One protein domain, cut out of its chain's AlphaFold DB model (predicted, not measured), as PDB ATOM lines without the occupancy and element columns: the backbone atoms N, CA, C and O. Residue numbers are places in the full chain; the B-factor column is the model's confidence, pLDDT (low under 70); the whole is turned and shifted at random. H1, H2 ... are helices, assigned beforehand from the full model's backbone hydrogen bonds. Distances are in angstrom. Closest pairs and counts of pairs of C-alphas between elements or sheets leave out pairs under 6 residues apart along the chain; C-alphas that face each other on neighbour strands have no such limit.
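AT A GLANCE: This is residues 79 to 127 of the 127 residues of an uncharacterized protein of Cervus elaphus hippelaphus (UniProt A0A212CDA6). Two helices meet at a steep angle, residues 80 to 84 of H1 close to residues 118 to 121 of H2, and a long loop, residues 96 to 111, folds back from the last residue of H1 to the first of H2. Residues 100 to 106 of this loop stick out free. The printed part has 49 residues with two named helices, H1 then H2, and no named strand; its class is all helix. It is loose, with a radius of gyration of the C-alphas of 12.6 A, and its outline is a rod spanning 40 by 19 by 15 A.

IN THESE COORDINATES: H1, residues 79 to 95, is the longest helix by residues and measures 24.5 A from C-alpha 79 at (43.498, -24.736, 23.468) to C-alpha 95 at (38.216, -17.752, 0.542). Residues 96 to 111 hold no named element. H2, residues 112 to 125, measures 20.3 A and ends with C-alpha 125 at (52.015, -13.051, 25.381).

HOW THE PARTS SIT: H1 and H2 only just touch, with 3 pairs of C-alphas within 8 A. H1 touches with residues 80 to 84 alone and H2 with residues 118 to 121 alone; the closest C-alphas are those of Cys 80 and Leu 118, 6.2 A apart. The helices stand at a steep tilt of 63 degrees and run opposite ways. In both H1 and H2, every O i to N i+4 pair is within hydrogen-bond range.

THE WHOLE: The two C-alphas farthest apart, those of Asp 101 and Gln 127, are 41.3 A from each other. The printed part has no cut and ends at residue 127, the chain's last residue. The link from H1 to H2, 16 residues, is long. The mean pLDDT of the printed part is 84.6; residues 104 to 108 and residue 127 are under 70.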
ATOM      1  N   GLN A  79      44.862 -25.094  23.858       85.06
ATOM      2  CA  GLN A  79      43.498 -24.736  23.468       85.06
ATOM      3  C   GLN A  79      43.431 -23.413  22.688       85.06
ATOM      4  O   GLN A  79      42.753 -23.340  21.669       85.06
ATOM      5  N   CYS A  80      44.167 -22.377  23.104       86.19
ATOM      6  CA  CYS A  80      44.220 -21.107  22.374       86.19
ATOM      7  C   CYS A  80      44.822 -21.279  20.972       86.19
ATOM      8  O   CYS A  80      44.347 -20.667  20.012       86.19
ATOM      9  N   VAL A  81      45.850 -22.119  20.838       90.19
ATOM     10  CA  VAL A  81      46.483 -22.412  19.543       90.19
ATOM     11  C   VAL A  81      45.541 -23.213  18.647       90.19
ATOM     12  O   VAL A  81      45.436 -22.913  17.457       90.19
ATOM     13  N   ASP A  82      44.816 -24.180  19.203       90.50
ATOM     14  CA  ASP A  82      43.835 -24.981  18.470       90.50
ATOM     15  C   ASP A  82      42.674 -24.121  17.960       90.50
ATOM     16  O   ASP A  82      42.288 -24.226  16.793       90.50
ATOM     17  N   ILE A  83      42.167 -23.213  18.800       90.81
ATOM     18  CA  ILE A  83      41.126 -22.252  18.423       90.81
ATOM     19  C   ILE A  83      41.640 -21.322  17.317       90.81
ATOM     20  O   ILE A  83      40.980 -21.174  16.289       90.81
ATOM     21  N   ALA A  84      42.839 -20.754  17.471       91.19
ATOM     22  CA  ALA A  84      43.440 -19.910  16.440       91.19
ATOM     23  C   ALA A  84      43.605 -20.667  15.110       91.19
ATOM     24  O   ALA A  84      43.262 -20.152  14.045       91.19
ATOM     25  N   CYS A  85      44.064 -21.920  15.156       92.94
ATOM     26  CA  CYS A  85      44.174 -22.777  13.978       92.94
ATOM     27  C   CYS A  85      42.812 -23.055  13.332       92.94
ATOM     28  O   CYS A  85      42.709 -23.018  12.105       92.94
ATOM     29  N   LYS A  86      41.774 -23.335  14.130       91.25
ATOM     30  CA  LYS A  86      40.403 -23.566  13.651       91.25
ATOM     31  C   LYS A  86      39.883 -22.345  12.893       91.25
ATOM     32  O   LYS A  86      39.452 -22.488  11.753       91.25
ATOM     33  N   VAL A  87      39.992 -21.158  13.491       92.19
ATOM     34  CA  VAL A  87      39.568 -19.887  12.881       92.19
ATOM     35  C   VAL A  87      40.321 -19.621  11.576       92.19
ATOM     36  O   VAL A  87      39.711 -19.288  10.563       92.19
ATOM     37  N   CYS A  88      41.644 -19.808  11.564       92.94
ATOM     38  CA  CYS A  88      42.452 -19.628  10.357       92.94
ATOM     39  C   CYS A  88      42.030 -20.577   9.227       92.94
ATOM     40  O   CYS A  88      41.951 -20.157   8.075       92.94
ATOM     41  N   LYS A  89      41.747 -21.847   9.543       89.81
ATOM     42  CA  LYS A  89      41.271 -22.829   8.558       89.81
ATOM     43  C   LYS A  89      39.903 -22.450   8.005       89.81
ATOM     44  O   LYS A  89      39.737 -22.454   6.793       89.81
ATOM     45  N   ALA A  90      38.968 -22.061   8.869       89.56
ATOM     46  CA  ALA A  90      37.649 -21.618   8.435       89.56
ATOM     47  C   ALA A  90      37.737 -20.375   7.534       89.56
ATOM     48  O   ALA A  90      37.101 -20.317   6.488       89.56
ATOM     49  N   TYR A  91      38.593 -19.404   7.871       89.88
ATOM     50  CA  TYR A  91      38.844 -18.244   7.012       89.88
ATOM     51  C   TYR A  91      39.392 -18.630   5.629       89.88
ATOM     52  O   TYR A  91      38.951 -18.078   4.622       89.88
ATOM     53  N   LEU A  92      40.334 -19.575   5.567       90.25
ATOM     54  CA  LEU A  92      40.859 -20.077   4.295       90.25
ATOM     55  C   LEU A  92      39.777 -20.797   3.477       90.25
ATOM     56  O   LEU A  92      39.648 -20.501   2.295       90.25
ATOM     57  N   GLY A  93      38.959 -21.641   4.110       88.25
ATOM     58  CA  GLY A  93      37.835 -22.313   3.448       88.25
ATOM     59  C   GLY A  93      36.819 -21.325   2.864       88.25
ATOM     60  O   GLY A  93      36.392 -21.479   1.725       88.25
ATOM     61  N   ARG A  94      36.523 -20.222   3.569       85.31
ATOM     62  CA  ARG A  94      35.665 -19.134   3.054       85.31
ATOM     63  C   ARG A  94      36.245 -18.426   1.831       85.31
ATOM     64  O   ARG A  94      35.507 -18.013   0.941       85.31
ATOM     65  N   LEU A  95      37.569 -18.276   1.754       86.12
ATOM     66  CA  LEU A  95      38.216 -17.752   0.542       86.12
ATOM     67  C   LEU A  95      38.095 -18.726  -0.641       86.12
ATOM     68  O   LEU A  95      38.109 -18.290  -1.794       86.12
ATOM     69  N   GLU A  96      37.964 -20.019  -0.355       89.50
ATOM     70  CA  GLU A  96      37.767 -21.098  -1.327       89.50
ATOM     71  C   GLU A  96      36.276 -21.427  -1.556       89.50
ATOM     72  O   GLU A  96      35.963 -22.289  -2.373       89.50
ATOM     73  N   HIS A  97      35.359 -20.658  -0.949       87.69
ATOM     74  CA  HIS A  97      33.896 -20.820  -1.013       87.69
ATOM     75  C   HIS A  97      33.391 -22.178  -0.495       87.69
ATOM     76  O   HIS A  97      32.330 -22.647  -0.909       87.69
ATOM     77  N   GLU A  98      34.126 -22.811   0.424       85.06
ATOM     78  CA  GLU A  98      33.714 -24.064   1.076       85.06
ATOM     79  C   GLU A  98      32.490 -23.883   2.000       85.06
ATOM     80  O   GLU A  98      31.896 -24.861   2.447       85.06
ATOM     81  N   ASP A  99      32.095 -22.640   2.291       82.06
ATOM     82  CA  ASP A  99      30.993 -22.271   3.180       82.06
ATOM     83  C   ASP A  99      29.657 -22.009   2.469       82.06
ATOM     84  O   ASP A  99      28.669 -21.710   3.134       82.06
ATOM     85  N   ILE A 100      29.588 -22.143   1.139       82.19
ATOM     86  CA  ILE A 100      28.371 -21.835   0.364       82.19
ATOM     87  C   ILE A 100      27.159 -22.694   0.757       82.19
ATOM     88  O   ILE A 100      26.022 -22.227   0.692       82.19
ATOM     89  N   ASP A 101      27.411 -23.929   1.193       85.00
ATOM     90  CA  ASP A 101      26.382 -24.883   1.611       85.00
ATOM     91  C   ASP A 101      26.104 -24.827   3.128       85.00
ATOM     92  O   ASP A 101      25.239 -25.549   3.633       85.00
ATOM     93  N   LEU A 102      26.835 -23.991   3.878       78.19
ATOM     94  CA  LEU A 102      26.699 -23.856   5.328       78.19
ATOM     95  C   LEU A 102      25.680 -22.767   5.687       78.19
ATOM     96  O   LEU A 102      25.581 -21.722   5.048       78.19
ATOM     97  N   THR A 103      24.909 -22.993   6.750       75.44
ATOM     98  CA  THR A 103      23.987 -21.983   7.289       75.44
ATOM     99  C   THR A 103      24.758 -20.880   8.027       75.44
ATOM    100  O   THR A 103      25.837 -21.134   8.560       75.44
ATOM    101  N   GLU A 104      24.210 -19.658   8.113       65.25
ATOM    102  CA  GLU A 104      24.868 -18.515   8.791       65.25
ATOM    103  C   GLU A 104      25.337 -18.841  10.220       65.25
ATOM    104  O   GLU A 104      26.384 -18.363  10.654       65.25
ATOM    105  N   ASP A 105      24.600 -19.688  10.941       62.00
ATOM    106  CA  ASP A 105      24.973 -20.124  12.290       62.00
ATOM    107  C   ASP A 105      26.108 -21.156  12.304       62.00
ATOM    108  O   ASP A 105      26.879 -21.196  13.259       62.00
ATOM    109  N   ALA A 106      26.260 -21.953  11.244       61.31
ATOM    110  CA  ALA A 106      27.396 -22.857  11.068       61.31
ATOM    111  C   ALA A 106      28.662 -22.122  10.586       61.31
ATOM    112  O   ALA A 106      29.770 -22.592  10.830       61.31
ATOM    113  N   ALA A 107      28.502 -20.957   9.949       63.00
ATOM    114  CA  ALA A 107      29.597 -20.084   9.517       63.00
ATOM    115  C   ALA A 107      30.157 -19.188  10.645       63.00
ATOM    116  O   ALA A 107      31.172 -18.509  10.464       63.00
ATOM    117  N   ARG A 108      29.506 -19.155  11.817       68.75
ATOM    118  CA  ARG A 108      30.014 -18.463  13.008       68.75
ATOM    119  C   ARG A 108      31.161 -19.260  13.629       68.75
ATOM    120  O   ARG A 108      30.948 -20.266  14.298       68.75
ATOM    121  N   ASP A 109      32.382 -18.766  13.438       73.62
ATOM    122  CA  ASP A 109      33.599 -19.437  13.911       73.62
ATOM    123  C   ASP A 109      33.687 -19.525  15.451       73.62
ATOM    124  O   ASP A 109      34.080 -20.567  15.994       73.62
ATOM    125  N   LEU A 110      33.329 -18.426  16.134       85.31
ATOM    126  CA  LEU A 110      33.402 -18.221  17.587       85.31
ATOM    127  C   LEU A 110      32.357 -17.192  18.054       85.31
ATOM    128  O   LEU A 110      31.943 -16.311  17.294       85.31
ATOM    129  N   THR A 111      31.980 -17.273  19.327       89.69
ATOM    130  CA  THR A 111      31.189 -16.263  20.042       89.69
ATOM    131  C   THR A 111      32.047 -15.063  20.465       89.69
ATOM    132  O   THR A 111      33.267 -15.159  20.572       89.69
ATOM    133  N   GLU A 112      31.415 -13.919  20.756       90.50
ATOM    134  CA  GLU A 112      32.116 -12.701  21.211       90.50
ATOM    135  C   GLU A 112      32.962 -12.941  22.476       90.50
ATOM    136  O   GLU A 112      34.071 -12.426  22.607       90.50
ATOM    137  N   ALA A 113      32.468 -13.773  23.397       88.75
ATOM    138  CA  ALA A 113      33.182 -14.109  24.624       88.75
ATOM    139  C   ALA A 113      34.460 -14.920  24.344       88.75
ATOM    140  O   ALA A 113      35.509 -14.633  24.919       88.75
ATOM    141  N   GLU A 114      34.393 -15.894  23.431       90.06
ATOM    142  CA  GLU A 114      35.557 -16.691  23.020       90.06
ATOM    143  C   GLU A 114      36.593 -15.837  22.276       90.06
ATOM    144  O   GLU A 114      37.795 -15.993  22.485       90.06
ATOM    145  N   TRP A 115      36.139 -14.885  21.455       92.88
ATOM    146  CA  TRP A 115      37.015 -13.909  20.808       92.88
ATOM    147  C   TRP A 115      37.732 -13.003  21.809       92.88
ATOM    148  O   TRP A 115      38.932 -12.747  21.659       92.88
ATOM    149  N   SER A 116      37.017 -12.532  22.833       91.75
ATOM    150  CA  SER A 116      37.598 -11.720  23.902       91.75
ATOM    151  C   SER A 116      38.671 -12.495  24.667       91.75
ATOM    152  O   SER A 116      39.752 -11.955  24.903       91.75
ATOM    153  N   ASP A 117      38.405 -13.756  25.017       91.06
ATOM    154  CA  ASP A 117      39.365 -14.608  25.730       91.06
ATOM    155  C   ASP A 117      40.624 -14.871  24.890       91.06
ATOM    156  O   ASP A 117      41.746 -14.646  25.352       91.06
ATOM    157  N   LEU A 118      40.455 -15.234  23.613       90.50
ATOM    158  CA  LEU A 118      41.570 -15.458  22.690       90.50
ATOM    159  C   LEU A 118      42.444 -14.204  22.535       90.50
ATOM    160  O   LEU A 118      43.674 -14.282  22.561       90.50
ATOM    161  N   THR A 119      41.816 -13.035  22.407       90.25
ATOM    162  CA  THR A 119      42.520 -11.756  22.242       90.25
ATOM    163  C   THR A 119      43.260 -11.348  23.518       90.25
ATOM    164  O   THR A 119      44.386 -10.849  23.459       90.25
ATOM    165  N   GLN A 120      42.672 -11.600  24.688       90.62
ATOM    166  CA  GLN A 120      43.307 -11.339  25.978       90.62
ATOM    167  C   GLN A 120      44.524 -12.248  26.208       90.62
ATOM    168  O   GLN A 120      45.575 -11.764  26.643       90.62
ATOM    169  N   GLN A 121      44.422 -13.541  25.873       88.06
ATOM    170  CA  GLN A 121      45.558 -14.469  25.931       88.06
ATOM    171  C   GLN A 121      46.687 -14.036  24.982       88.06
ATOM    172  O   GLN A 121      47.853 -14.039  25.373       88.06
ATOM    173  N   TYR A 122      46.347 -13.586  23.771       87.62
ATOM    174  CA  TYR A 122      47.313 -13.047  22.810       87.62
ATOM    175  C   TYR A 122      48.057 -11.815  23.347       87.62
ATOM    176  O   TYR A 122      49.287 -11.774  23.305       87.62
ATOM    177  N   TYR A 123      47.349 -10.830  23.905       89.19
ATOM    178  CA  TYR A 123      48.003  -9.639  24.463       89.19
ATOM    179  C   TYR A 123      48.862  -9.942  25.691       89.19
ATOM    180  O   TYR A 123      49.880  -9.284  25.892       89.19
ATOM    181  N   SER A 124      48.504 -10.964  26.470       85.94
ATOM    182  CA  SER A 124      49.308 -11.419  27.612       85.94
ATOM    183  C   SER A 124      50.653 -12.031  27.191       85.94
ATOM    184  O   SER A 124      51.576 -12.094  27.998       85.94
ATOM    185  N   LEU A 125      50.782 -12.479  25.935       83.19
ATOM    186  CA  LEU A 125      52.015 -13.051  25.381       83.19
ATOM    187  C   LEU A 125      53.002 -11.988  24.868       83.19
ATOM    188  O   LEU A 125      54.200 -12.241  24.828       83.19
ATOM    189  N   ILE A 126      52.505 -10.831  24.430       81.94
ATOM    190  CA  ILE A 126      53.289  -9.820  23.689       81.94
ATOM    191  C   ILE A 126      53.929  -8.774  24.617       81.94
ATOM    192  O   ILE A 126      54.560  -7.831  24.143       81.94
ATOM    193  N   GLN A 127      53.784  -8.939  25.934       57.28
ATOM    194  CA  GLN A 127      54.368  -8.042  26.936       57.28
ATOM    195  C   GLN A 127      55.893  -8.132  27.020       57.28
ATOM    196  O   GLN A 127      56.434  -9.260  27.058       57.28
TER     197      GLN A 127